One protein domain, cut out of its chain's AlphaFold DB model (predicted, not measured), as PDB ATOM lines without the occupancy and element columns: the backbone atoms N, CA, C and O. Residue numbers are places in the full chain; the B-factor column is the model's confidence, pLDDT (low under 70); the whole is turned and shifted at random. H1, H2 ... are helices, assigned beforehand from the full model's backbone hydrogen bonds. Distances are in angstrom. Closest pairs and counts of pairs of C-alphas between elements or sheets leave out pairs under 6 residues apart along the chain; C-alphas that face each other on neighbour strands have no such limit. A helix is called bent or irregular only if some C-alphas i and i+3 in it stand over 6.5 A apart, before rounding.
ATOM      1  N   MET A   2     141.593 118.052 123.259       91.00
ATOM      2  CA  MET A   2     143.043 118.184 123.014       91.00
ATOM      3  C   MET A   2     143.355 118.801 121.647       91.00
ATOM      4  O   MET A   2     144.219 119.665 121.549       91.00
ATOM      5  N   GLN A   3     142.613 118.408 120.612       94.31
ATOM      6  CA  GLN A   3     142.725 118.979 119.268       94.31
ATOM      7  C   GLN A   3     142.358 120.465 119.258       94.31
ATOM      8  O   GLN A   3     143.038 121.251 118.613       94.31
ATOM      9  N   ASP A   4     141.337 120.859 120.023       93.56
ATOM     10  CA  ASP A   4     140.929 122.264 120.134       93.56
ATOM     11  C   ASP A   4     142.033 123.100 120.786       93.56
ATOM     12  O   ASP A   4     142.356 124.188 120.314       93.56
ATOM     13  N   LEU A   5     142.662 122.571 121.843       94.88
ATOM     14  CA  LEU A   5     143.810 123.224 122.471       94.88
ATOM     15  C   LEU A   5     144.985 123.355 121.495       94.88
ATOM     16  O   LEU A   5     145.603 124.416 121.434       94.88
ATOM     17  N   LEU A   6     145.281 122.298 120.736       95.50
ATOM     18  CA  LEU A   6     146.360 122.290 119.747       95.50
ATOM     19  C   LEU A   6     146.106 123.322 118.643       95.50
ATOM     20  O   LEU A   6     146.978 124.129 118.337       95.50
ATOM     21  N   HIS A   7     144.876 123.382 118.137       95.69
ATOM     22  CA  HIS A   7     144.469 124.383 117.161       95.69
ATOM     23  C   HIS A   7     144.622 125.812 117.702       95.69
ATOM     24  O   HIS A   7     145.121 126.697 117.009       95.69
ATOM     25  N   ILE A   8     144.234 126.058 118.958       94.69
ATOM     26  CA  ILE A   8     144.409 127.367 119.608       94.69
ATOM     27  C   ILE A   8     145.892 127.710 119.765       94.69
ATOM     28  O   ILE A   8     146.289 128.856 119.534       94.69
ATOM     29  N   LEU A   9     146.715 126.731 120.137       93.94
ATOM     30  CA  LEU A   9     148.152 126.915 120.292       93.94
ATOM     31  C   LEU A   9     148.806 127.332 118.969       93.94
ATOM     32  O   LEU A   9     149.568 128.295 118.953       93.94
ATOM     33  N   GLU A  10     148.456 126.667 117.869       93.31
ATOM     34  CA  GLU A  10     148.974 126.971 116.529       93.31
ATOM     35  C   GLU A  10     148.470 128.313 115.982       93.31
ATOM     36  O   GLU A  10     149.194 129.020 115.283       93.31
ATOM     37  N   THR A  11     147.225 128.687 116.285       93.88
ATOM     38  CA  THR A  11     146.590 129.871 115.684       93.88
ATOM     39  C   THR A  11     146.789 131.162 116.469       93.88
ATOM     40  O   THR A  11     146.871 132.234 115.858       93.88
ATOM     41  N   LEU A  12     146.811 131.088 117.803       92.81
ATOM     42  CA  LEU A  12     146.811 132.249 118.699       92.81
ATOM     43  C   LEU A  12     148.078 132.334 119.561       92.81
ATOM     44  O   LEU A  12     148.497 133.444 119.903       92.81
ATOM     45  N   GLY A  13     148.737 131.206 119.823       93.12
ATOM     46  CA  GLY A  13     150.014 131.125 120.533       93.12
ATOM     47  C   GLY A  13     149.908 130.678 122.001       93.12
ATOM     48  O   GLY A  13     148.804 130.494 122.530       93.12
ATOM     49  N   PRO A  14     151.057 130.520 122.690       93.06
ATOM     50  CA  PRO A  14     151.137 129.937 124.034       93.06
ATOM     51  C   PRO A  14     150.344 130.688 125.105       93.06
ATOM     52  O   PRO A  14     149.763 130.069 125.994       93.06
ATOM     53  N   TRP A  15     150.279 132.021 125.023       92.94
ATOM     54  CA  TRP A  15     149.544 132.819 126.009       92.94
ATOM     55  C   TRP A  15     148.029 132.573 125.939       92.94
ATOM     56  O   TRP A  15     147.361 132.447 126.965       92.94
ATOM     57  N   CYS A  16     147.484 132.446 124.726       93.31
ATOM     58  CA  CYS A  16     146.077 132.100 124.526       93.31
ATOM     59  C   CYS A  16     145.798 130.633 124.875       93.31
ATOM     60  O   CYS A  16     144.738 130.327 125.421       93.31
ATOM     61  N   ALA A  17     146.755 129.741 124.607       94.75
ATOM     62  CA  ALA A  17     146.647 128.331 124.954       94.75
ATOM     63  C   ALA A  17     146.523 128.107 126.471       94.75
ATOM     64  O   ALA A  17     145.704 127.290 126.878       94.75
ATOM     65  N   ASP A  18     147.228 128.869 127.317       94.75
ATOM     66  CA  ASP A  18     147.078 128.782 128.782       94.75
ATOM     67  C   ASP A  18     145.633 129.064 129.245       94.75
ATOM     68  O   ASP A  18     145.048 128.335 130.057       94.75
ATOM     69  N   ARG A  19     145.019 130.110 128.678       94.06
ATOM     70  CA  ARG A  19     143.638 130.509 128.992       94.06
ATOM     71  C   ARG A  19     142.624 129.503 128.465       94.06
ATOM     72  O   ARG A  19     141.665 129.178 129.165       94.06
ATOM     73  N   ALA A  20     142.862 128.969 127.271       95.81
ATOM     74  CA  ALA A  20     142.059 127.888 126.721       95.81
ATOM     75  C   ALA A  20     142.175 126.606 127.559       95.81
ATOM     76  O   ALA A  20     141.154 125.992 127.861       95.81
ATOM     77  N   ALA A  21     143.380 126.241 128.009       96.06
ATOM     78  CA  ALA A  21     143.604 125.096 128.888       96.06
ATOM     79  C   ALA A  21     142.831 125.241 130.203       96.06
ATOM     80  O   ALA A  21     142.217 124.279 130.656       96.06
ATOM     81  N   PHE A  22     142.783 126.443 130.787       95.88
ATOM     82  CA  PHE A  22     141.974 126.704 131.981       95.88
ATOM     83  C   PHE A  22     140.473 126.531 131.731       95.88
ATOM     84  O   PHE A  22     139.786 125.864 132.503       95.88
ATOM     85  N   ALA A  23     139.961 127.089 130.630       95.88
ATOM     86  CA  ALA A  23     138.556 126.941 130.264       95.88
ATOM     87  C   ALA A  23     138.187 125.465 130.026       95.88
ATOM     88  O   ALA A  23     137.169 124.988 130.533       95.88
ATOM     89  N   LEU A  24     139.040 124.721 129.317       95.38
ATOM     90  CA  LEU A  24     138.874 123.286 129.079       95.38
ATOM     91  C   LEU A  24     138.982 122.464 130.368       95.38
ATOM     92  O   LEU A  24     138.253 121.484 130.521       95.38
ATOM     93  N   LEU A  25     139.824 122.868 131.320       95.94
ATOM     94  CA  LEU A  25     139.933 122.227 132.630       95.94
ATOM     95  C   LEU A  25     138.630 122.377 133.425       95.94
ATOM     96  O   LEU A  25     138.089 121.375 133.888       95.94
ATOM     97  N   ILE A  26     138.050 123.580 133.472       95.44
ATOM     98  CA  ILE A  26     136.739 123.816 134.106       95.44
ATOM     99  C   ILE A  26     135.644 122.970 133.440       95.44
ATOM    100  O   ILE A  26     134.780 122.403 134.114       95.44
ATOM    101  N   LEU A  27     135.651 122.872 132.106       95.12
ATOM    102  CA  LEU A  27     134.706 122.019 131.381       95.12
ATOM    103  C   LEU A  27     134.905 120.539 131.725       95.12
ATOM    104  O   LEU A  27     133.927 119.829 131.953       95.12
ATOM    105  N   THR A  28     136.155 120.091 131.826       95.19
ATOM    106  CA  THR A  28     136.505 118.717 132.199       95.19
ATOM    107  C   THR A  28     136.008 118.390 133.607       95.19
ATOM    108  O   THR A  28     135.397 117.344 133.807       95.19
ATOM    109  N   GLU A  29     136.170 119.294 134.574       94.88
ATOM    110  CA  GLU A  29     135.649 119.122 135.938       94.88
ATOM    111  C   GLU A  29     134.122 119.012 135.972       94.88
ATOM    112  O   GLU A  29     133.574 118.131 136.638       94.88
ATOM    113  N   LYS A  30     133.419 119.841 135.192       94.88
ATOM    114  CA  LYS A  30     131.959 119.740 135.054       94.88
ATOM    115  C   LYS A  30     131.530 118.400 134.457       94.88
ATOM    116  O   LYS A  30     130.503 117.859 134.865       94.88
ATOM    117  N   LEU A  31     132.288 117.871 133.498       93.81
ATOM    118  CA  LEU A  31     132.016 116.565 132.900       93.81
ATOM    119  C   LEU A  31     132.287 115.426 133.890       93.81
ATOM    120  O   LEU A  31     131.465 114.519 133.971       93.81
ATOM    121  N   LYS A  32     133.345 115.516 134.709       93.06
ATOM    122  CA  LYS A  32     133.664 114.521 135.751       93.06
ATOM    123  C   LYS A  32     132.517 114.306 136.742       93.06
ATOM    124  O   LYS A  32     132.289 113.182 137.168       93.06
ATOM    125  N   ILE A  33     131.792 115.366 137.103       93.38
ATOM    126  CA  ILE A  33     130.643 115.275 138.024       93.38
ATOM    127  C   ILE A  33     129.458 114.554 137.361       93.38
ATOM    128  O   ILE A  33     128.685 113.875 138.030       93.38
ATOM    129  N   LYS A  34     129.302 114.707 136.042       93.25
ATOM    130  CA  LYS A  34     128.186 114.132 135.280       93.25
ATOM    131  C   LYS A  34     128.417 112.683 134.861       93.25
ATOM    132  O   LYS A  34     127.456 112.026 134.478       93.25
ATOM    133  N   THR A  35     129.657 112.195 134.863       93.06
ATOM    134  CA  THR A  35     129.976 110.834 134.417       93.06
ATOM    135  C   THR A  35     129.629 109.797 135.488       93.06
ATOM    136  O   THR A  35     130.285 109.797 136.528       93.06
ATOM    137  N   PRO A  36     128.677 108.873 135.240       91.25
ATOM    138  CA  PRO A  36     128.335 107.819 136.198       91.25
ATOM    139  C   PRO A  36     129.322 106.638 136.165       91.25
ATOM    140  O   PRO A  36     129.409 105.875 137.118       91.25
ATOM    141  N   TYR A  37     130.064 106.476 135.065       95.69
ATOM    142  CA  TYR A  37     130.976 105.351 134.846       95.69
ATOM    143  C   TYR A  37     132.417 105.679 135.259       95.69
ATOM    144  O   TYR A  37     133.005 106.637 134.746       95.69
ATOM    145  N   GLU A  38     133.041 104.807 136.059       92.62
ATOM    146  CA  GLU A  38     134.422 104.981 136.544       92.62
ATOM    147  C   GLU A  38     135.461 105.126 135.426       92.62
ATOM    148  O   GLU A  38     136.305 106.019 135.479       92.62
ATOM    149  N   ARG A  39     135.398 104.295 134.377       95.12
ATOM    150  CA  ARG A  39     136.389 104.332 133.281       95.12
ATOM    151  C   ARG A  39     136.453 105.704 132.600       95.12
ATOM    152  O   ARG A  39     137.535 106.202 132.298       95.12
ATOM    153  N   HIS A  40     135.296 106.334 132.399       95.06
ATOM    154  CA  HIS A  40     135.210 107.666 131.801       95.06
ATOM    155  C   HIS A  40     135.728 108.742 132.759       95.06
ATOM    156  O   HIS A  40     136.434 109.655 132.330       95.06
ATOM    157  N   TYR A  41     135.441 108.610 134.057       95.31
ATOM    158  CA  TYR A  41     135.977 109.501 135.083       95.31
ATOM    159  C   TYR A  41     137.512 109.474 135.122       95.31
ATOM    160  O   TYR A  41     138.148 110.529 135.130       95.31
ATOM    161  N   LEU A  42     138.115 108.280 135.079       95.50
ATOM    162  CA  LEU A  42     139.568 108.086 135.022       95.50
ATOM    163  C   LEU A  42     140.190 108.767 133.797       95.50
ATOM    164  O   LEU A  42     141.177 109.492 133.936       95.50
ATOM    165  N   LEU A  43     139.582 108.605 132.617       95.12
ATOM    166  CA  LEU A  43     140.043 109.258 131.390       95.12
ATOM    167  C   LEU A  43     139.992 110.790 131.501       95.12
ATOM    168  O   LEU A  43     140.957 111.478 131.167       95.12
ATOM    169  N   LEU A  44     138.888 111.338 132.013       95.00
ATOM    170  CA  LEU A  44     138.758 112.780 132.238       95.00
ATOM    171  C   LEU A  44     139.773 113.285 133.268       95.00
ATOM    172  O   LEU A  44     140.291 114.390 133.129       95.00
ATOM    173  N   ASN A  45     140.096 112.479 134.282       95.19
ATOM    174  CA  ASN A  45     141.115 112.823 135.267       95.19
ATOM    175  C   ASN A  45     142.524 112.855 134.652       95.19
ATOM    176  O   ASN A  45     143.304 113.760 134.949       95.19
ATOM    177  N   MET A  46     142.828 111.923 133.744       95.62
ATOM    178  CA  MET A  46     144.066 111.948 132.964       95.62
ATOM    179  C   MET A  46     144.157 113.232 132.128       95.62
ATOM    180  O   MET A  46     145.164 113.935 132.201       95.62
ATOM    181  N   ILE A  47     143.096 113.592 131.402       95.06
ATOM    182  CA  ILE A  47     143.048 114.822 130.594       95.06
ATOM    183  C   ILE A  47     143.217 116.072 131.472       95.06
ATOM    184  O   ILE A  47     144.018 116.947 131.146       95.06
ATOM    185  N   ALA A  48     142.535 116.136 132.620       95.56
ATOM    186  CA  ALA A  48     142.686 117.236 133.571       95.56
ATOM    187  C   ALA A  48     144.140 117.377 134.051       95.56
ATOM    188  O   ALA A  48     144.669 118.486 134.086       95.56
ATOM    189  N   SER A  49     144.819 116.259 134.341       96.31
ATOM    190  CA  SER A  49     146.233 116.276 134.737       96.31
ATOM    191  C   SER A  49     147.147 116.833 133.638       96.31
ATOM    192  O   SER A  49     148.095 117.560 133.936       96.31
ATOM    193  N   VAL A  50     146.842 116.552 132.365       95.62
ATOM    194  CA  VAL A  50     147.577 117.097 131.219       95.62
ATOM    195  C   VAL A  50     147.367 118.607 131.120       95.62
ATOM    196  O   VAL A  50     148.348 119.336 130.992       95.62
ATOM    197  N   PHE A  51     146.134 119.103 131.257       95.38
ATOM    198  CA  PHE A  51     145.879 120.548 131.255       95.38
ATOM    199  C   PHE A  51     146.584 121.267 132.409       95.38
ATOM    200  O   PHE A  51     147.193 122.311 132.179       95.38
ATOM    201  N   THR A  52     146.598 120.697 133.617       95.94
ATOM    202  CA  THR A  52     147.351 121.262 134.750       95.94
ATOM    203  C   THR A  52     148.854 121.321 134.465       95.94
ATOM    204  O   THR A  52     149.490 122.330 134.760       95.94
ATOM    205  N   LYS A  53     149.425 120.281 133.841       96.31
ATOM    206  CA  LYS A  53     150.839 120.279 133.430       96.31
ATOM    207  C   LYS A  53     151.138 121.362 132.397       96.31
ATOM    208  O   LYS A  53     152.135 122.060 132.539       96.31
ATOM    209  N   ILE A  54     150.283 121.525 131.388       95.19
ATOM    210  CA  ILE A  54     150.448 122.568 130.364       95.19
ATOM    211  C   ILE A  54     150.448 123.955 131.014       95.19
ATOM    212  O   ILE A  54     151.332 124.754 130.722       95.19
ATOM    213  N   ARG A  55     149.522 124.214 131.946       95.06
ATOM    214  CA  ARG A  55     149.476 125.481 132.690       95.06
ATOM    215  C   ARG A  55     150.762 125.731 133.479       95.06
ATOM    216  O   ARG A  55     151.337 126.802 133.356       95.06
ATOM    217  N   ALA A  56     151.268 124.724 134.191       95.62
ATOM    218  CA  ALA A  56     152.535 124.844 134.915       95.62
ATOM    219  C   ALA A  56     153.726 125.141 133.980       95.62
ATOM    220  O   ALA A  56     154.580 125.962 134.306       95.62
ATOM    221  N   LEU A  57     153.776 124.519 132.796       94.81
ATOM    222  CA  LEU A  57     154.808 124.808 131.792       94.81
ATOM    223  C   LEU A  57     154.713 126.245 131.270       94.81
ATOM    224  O   LEU A  57     155.736 126.917 131.129       94.81
ATOM    225  N   CYS A  58     153.497 126.721 130.999       93.19
ATOM    226  CA  CYS A  58     153.254 128.101 130.599       93.19
ATOM    227  C   CYS A  58     153.665 129.082 131.703       93.19
ATOM    228  O   CYS A  58     154.385 130.035 131.419       93.19
ATOM    229  N   ASP A  59     153.276 128.829 132.953       92.00
ATOM    230  CA  ASP A  59     153.614 129.679 134.098       92.00
ATOM    231  C   ASP A  59     155.136 129.796 134.282       92.00
ATOM    232  O   ASP A  59     155.648 130.911 134.398       92.00
ATOM    233  N   ASN A  60     155.868 128.683 134.168       92.50
ATOM    234  CA  ASN A  60     157.334 128.668 134.212       92.50
ATOM    235  C   ASN A  60     157.960 129.481 133.060       92.50
ATOM    236  O   ASN A  60     158.887 130.258 133.266       92.50
ATOM    237  N   ALA A  61     157.440 129.352 131.834       89.81
ATOM    238  CA  ALA A  61     157.930 130.120 130.682       89.81
ATOM    239  C   ALA A  61     157.603 131.626 130.775       89.81
ATOM    240  O   ALA A  61     158.239 132.465 130.125       89.81
ATOM    241  N   PHE A  62     156.585 131.973 131.561       88.38
ATOM    242  CA  PHE A  62     156.092 133.331 131.735       88.38
ATOM    243  C   PHE A  62     156.659 134.040 132.965       88.38
ATOM    244  O   PHE A  62     156.426 135.239 133.098       88.38
ATOM    245  N   GLU A  63     157.374 133.357 133.853       84.75
ATOM    246  CA  GLU A  63     157.840 133.905 135.134       84.75
ATOM    247  C   GLU A  63     158.658 135.201 134.980       84.75
ATOM    248  O   GLU A  63     158.519 136.130 135.769       84.75
ATOM    249  N   VAL A  64     159.439 135.306 133.903       84.56
ATOM    250  CA  VAL A  64     160.421 136.384 133.691       84.56
ATOM    251  C   VAL A  64     159.802 137.704 133.200       84.56
ATOM    252  O   VAL A  64     160.439 138.749 133.294       84.56
ATOM    253  N   LEU A  65     158.584 137.692 132.642       85.56
ATOM    254  CA  LEU A  65     158.012 138.851 131.934       85.56
ATOM    255  C   LEU A  65     156.870 139.531 132.700       85.56
ATOM    256  O   LEU A  65     156.120 138.888 133.433       85.56
ATOM    257  N   SER A  66     156.656 140.824 132.441       85.38
ATOM    258  CA  SER A  66     155.438 141.530 132.863       85.38
ATOM    259  C   SER A  66     154.221 141.081 132.043       85.38
ATOM    260  O   SER A  66     154.352 140.676 130.890       85.38
ATOM    261  N   GLU A  67     153.003 141.162 132.589       82.69
ATOM    262  CA  GLU A  67     151.778 140.673 131.925       82.69
ATOM    263  C   GLU A  67     151.576 141.234 130.512       82.69
ATOM    264  O   GLU A  67     151.235 140.495 129.587       82.69
ATOM    265  N   LYS A  68     151.834 142.533 130.322       85.25
ATOM    266  CA  LYS A  68     151.734 143.174 129.003       85.25
ATOM    267  C   LYS A  68     152.759 142.597 128.032       85.25
ATOM    268  O   LYS A  68     152.427 142.311 126.886       85.25
ATOM    269  N   GLU A  69     153.987 142.392 128.492       86.56
ATOM    270  CA  GLU A  69     155.077 141.843 127.683       86.56
ATOM    271  C   GLU A  69     154.810 140.385 127.310       86.56
ATOM    272  O   GLU A  69     155.070 139.995 126.174       86.56
ATOM    273  N   LYS A  70     154.215 139.594 128.216       88.31
ATOM    274  CA  LYS A  70     153.778 138.218 127.923       88.31
ATOM    275  C   LYS A  70     152.807 138.196 126.750       88.31
ATOM    276  O   LYS A  70     152.975 137.388 125.841       88.31
ATOM    277  N   ILE A  71     151.827 139.101 126.755       88.25
ATOM    278  CA  ILE A  71     150.843 139.210 125.675       88.25
ATOM    279  C   ILE A  71     151.551 139.550 124.364       88.25
ATOM    280  O   ILE A  71     151.350 138.856 123.377       88.25
ATOM    281  N   TYR A  72     152.415 140.565 124.329       88.25
ATOM    282  CA  TYR A  72     153.069 140.946 123.072       88.25
ATOM    283  C   TYR A  72     154.083 139.915 122.560       88.25
ATOM    284  O   TYR A  72     154.232 139.782 121.349       88.25
ATOM    285  N   LYS A  73     154.761 139.177 123.448       88.38
ATOM    286  CA  LYS A  73     155.814 138.219 123.075       88.38
ATOM    287  C   LYS A  73     155.284 136.830 122.711       88.38
ATOM    288  O   LYS A  73     155.836 136.188 121.825       88.38
ATOM    289  N   TYR A  74     154.236 136.361 123.390       88.25
ATOM    290  CA  TYR A  74     153.730 134.987 123.270       88.25
ATOM    291  C   TYR A  74     152.358 134.892 122.585       88.25
ATOM    292  O   TYR A  74     151.661 133.884 122.733       88.25
ATOM    293  N   THR A  75     151.949 135.925 121.846       90.44
ATOM    294  CA  THR A  75     150.745 135.880 121.005       90.44
ATOM    295  C   THR A  75     151.077 136.083 119.534       90.44
ATOM    296  O   THR A  75     152.090 136.673 119.167       90.44
ATOM    297  N   THR A  76     150.204 135.564 118.675       92.12
ATOM    298  CA  THR A  76     150.357 135.650 117.218       92.12
ATOM    299  C   THR A  76     149.970 137.039 116.693       92.12
ATOM    300  O   THR A  76     149.139 137.739 117.276       92.12
ATOM    301  N   THR A  77     150.492 137.422 115.524       87.62
ATOM    302  CA  THR A  77     150.186 138.694 114.831       87.62
ATOM    303  C   THR A  77     148.688 138.957 114.643       87.62
ATOM    304  O   THR A  77     148.250 140.106 114.689       87.62
ATOM    305  N   LYS A  78     147.874 137.902 114.499       88.69
ATOM    306  CA  LYS A  78     146.403 137.985 114.460       88.69
ATOM    307  C   LYS A  78     145.829 138.630 115.726       88.69
ATOM    308  O   LYS A  78     144.996 139.530 115.636       88.69
ATOM    309  N   VAL A  79     146.311 138.204 116.893       89.88
ATOM    310  CA  VAL A  79     145.908 138.742 118.200       89.88
ATOM    311  C   VAL A  79     146.402 140.177 118.352       89.88
ATOM    312  O   VAL A  79     145.655 141.035 118.813       89.88
ATOM    313  N   HIS A  80     147.619 140.470 117.888       88.75
ATOM    314  CA  HIS A  80     148.154 141.830 117.908       88.75
ATOM    315  C   HIS A  80     147.303 142.805 117.083       88.75
ATOM    316  O   HIS A  80     146.930 143.874 117.568       88.75
ATOM    317  N   ARG A  81     146.925 142.407 115.860       90.81
ATOM    318  CA  ARG A  81     146.045 143.192 114.985       90.81
ATOM    319  C   ARG A  81     144.683 143.428 115.630       90.81
ATOM    320  O   ARG A  81     144.187 144.551 115.608       90.81
ATOM    321  N   LEU A  82     144.095 142.395 116.234       90.81
ATOM    322  CA  LEU A  82     142.842 142.533 116.971       90.81
ATOM    323  C   LEU A  82     142.987 143.524 118.131       90.81
ATOM    324  O   LEU A  82     142.145 144.396 118.301       90.81
ATOM    325  N   LEU A  83     144.069 143.436 118.901       89.31
ATOM    326  CA  LEU A  83     144.321 144.327 120.029       89.31
ATOM    327  C   LEU A  83     144.505 145.788 119.584       89.31
ATOM    328  O   LEU A  83     144.042 146.700 120.267       89.31
ATOM    329  N   GLN A  84     145.125 146.021 118.425       90.00
ATOM    330  CA  GLN A  84     145.216 147.348 117.811       90.00
ATOM    331  C   GLN A  84     143.837 147.882 117.404       90.00
ATOM    332  O   GLN A  84     143.501 149.015 117.745       90.00
ATOM    333  N   ILE A  85     143.026 147.056 116.736       91.25
ATOM    334  CA  ILE A  85     141.645 147.390 116.371       91.25
ATOM    335  C   ILE A  85     140.855 147.749 117.635       91.25
ATOM    336  O   ILE A  85     140.315 148.848 117.733       91.25
ATOM    337  N   LEU A  86     140.861 146.889 118.653       89.25
ATOM    338  CA  LEU A  86     140.138 147.136 119.900       89.25
ATOM    339  C   LEU A  86     140.536 148.479 120.531       89.25
ATOM    340  O   LEU A  86     139.654 149.270 120.858       89.25
ATOM    341  N   LYS A  87     141.837 148.800 120.591       86.81
ATOM    342  CA  LYS A  87     142.318 150.105 121.083       86.81
ATOM    343  C   LYS A  87     141.740 151.289 120.305       86.81
ATOM    344  O   LYS A  87     141.346 152.271 120.926       86.81
ATOM    345  N   THR A  88     141.654 151.199 118.977       86.50
ATOM    346  CA  THR A  88     141.089 152.281 118.147       86.50
ATOM    347  C   THR A  88     139.590 152.493 118.360       86.50
ATOM    348  O   THR A  88     139.117 153.614 118.194       86.50
ATOM    349  N   TYR A  89     138.856 151.460 118.792       82.31
ATOM    350  CA  TYR A  89     137.409 151.516 119.037       82.31
ATOM    351  C   TYR A  89     137.020 151.710 120.515       82.31
ATOM    352  O   TYR A  89     135.847 151.924 120.807       82.31
ATOM    353  N   THR A  90     137.978 151.755 121.456       74.25
ATOM    354  CA  THR A  90     137.710 152.090 122.874       74.25
ATOM    355  C   THR A  90     137.737 153.599 123.257       74.25
ATOM    356  O   THR A  90     137.690 153.886 124.454       74.25
ATOM    357  N   PRO A  91     137.797 154.622 122.365       66.75
ATOM    358  CA  PRO A  91     138.055 156.003 122.796       66.75
ATOM    359  C   PRO A  91     136.858 156.701 123.467       66.75
ATOM    360  O   PRO A  91     136.995 157.844 123.905       66.75
ATOM    361  N   TYR A  92     135.695 156.051 123.567       55.44
ATOM    362  CA  TYR A  92     134.466 156.679 124.067       55.44
ATOM    363  C   TYR A  92     134.176 156.446 125.557       55.44
ATOM    364  O   TYR A  92     133.381 157.186 126.125       55.44
ATOM    365  N   TYR A  93     134.844 155.493 126.221       57.47
ATOM    366  CA  TYR A  93     134.600 155.206 127.647       57.47
ATOM    367  C   TYR A  93     135.623 155.839 128.604       57.47
ATOM    368  O   TYR A  93     135.323 156.043 129.776       57.47
ATOM    369  N   THR A  94     136.824 156.182 128.130       56.59
ATOM    370  CA  THR A  94     137.910 156.680 129.001       56.59
ATOM    371  C   THR A  94     137.897 158.197 129.186       56.59
ATOM    372  O   THR A  94     138.412 158.694 130.184       56.59
ATOM    373  N   LYS A  95     137.273 158.948 128.271       54.47
ATOM    374  CA  LYS A  95     137.290 160.416 128.308       54.47
ATOM    375  C   LYS A  95     136.682 160.986 129.599       54.47
ATOM    376  O   LYS A  95     137.238 161.923 130.150       54.47
ATOM    377  N   HIS A  96     135.634 160.381 130.160       50.84
ATOM    378  CA  HIS A  96     134.971 160.912 131.361       50.84
ATOM    379  C   HIS A  96     135.782 160.848 132.670       50.84
ATOM    380  O   HIS A  96     135.379 161.485 133.638       50.84
ATOM    381  N   ILE A  97     136.908 160.127 132.726       55.97
ATOM    382  CA  ILE A  97     137.735 160.051 133.948       55.97
ATOM    383  C   ILE A  97     138.779 161.181 133.990       55.97
ATOM    384  O   ILE A  97     139.195 161.587 135.070       55.97
TER     385      ILE A  97
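AT A GLANCE: This is residues 2 to 97 of the 169 residues of the protein "Endoribonuclease Dcr-1" of Apis cerana (UniProt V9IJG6). Two long helices, H2 and H3, lie side by side as a hairpin, and the short helix H1 folds back along the first part of H2. At the end of the hairpin away from the H2 to H3 link, the last part of H4 meets the start of H2 at residues 14 to 15, making a corner about perpendicular to it, and H5 leads off from there as an arm, of which residues 84 to 89, with the tail to residue 97, stick out. The printed part has 96 residues with five named helices, H1 to H5 in order along the chain, and no named strand; the class is all helix. The whole is loose, with a radius of gyration of the C-alphas of 17.3 A, and elongated, spanning 55 by 30 by 24 A.

IN THESE COORDINATES: H1 is residues 2 to 12, with C-alpha 2 at (143.043, 118.184, 123.014). H2 is residues 14 to 34 and measures 30.1 A from first to last C-alpha. H3, the longest helix, is residues 38 to 62 and measures 36.0 A, with C-alpha 38 at (134.422, 104.981, 136.544). H4 is residues 67 to 74, 10.5 A long. H5 is residues 77 to 89, 18.6 A long, with C-alpha 89 at (137.409, 151.516, 119.037). No helix is bent or irregular.

HOW THE PARTS SIT: H2 is the hub, touching H1, H3 and H4. H1 and H2 form a helical hairpin at a shallow tilt of 23 degrees, opposite ways; H2 touches H1 with residues 16 to 21 alone, and the closest C-alphas, of Leu 9 and Ala 17, are 5.1 A apart. H2 and H3 form a second helical hairpin at a shallow tilt of 22 degrees, opposite ways, with 24 pairs of C-alphas within 8 A; the closest C-alphas, of Lys 32 and Tyr 41, are 5.6 A apart. H1 and H3 are only just apart, at 8.3 A. H4 is about perpendicular to H2, at 80 degrees, and touches it at residues 14 to 15 of H2 alone; the closest C-alphas, of Trp 15 and Tyr 74, are 5.5 A apart. H5 touches no helix, but it is close but not clearly touching to H1, where the closest C-alphas, of Leu 12 and Val 79, are 6.6 A apart. In H1, H3, H4 and H5 every O i to N i+4 pair is within hydrogen-bond range; in H2 15 of 17 are.

THE WHOLE: The two C-alphas farthest apart, of Arg 39 and His 96, are 56.6 A apart. Without residues 84 to 97, which stand free, the body spans 44 by 24 by 16 A. The printed part has no cut, and the four links between helices are tight. The mean pLDDT of the printed part is 89.6, and residues 91 to 97 are under 70.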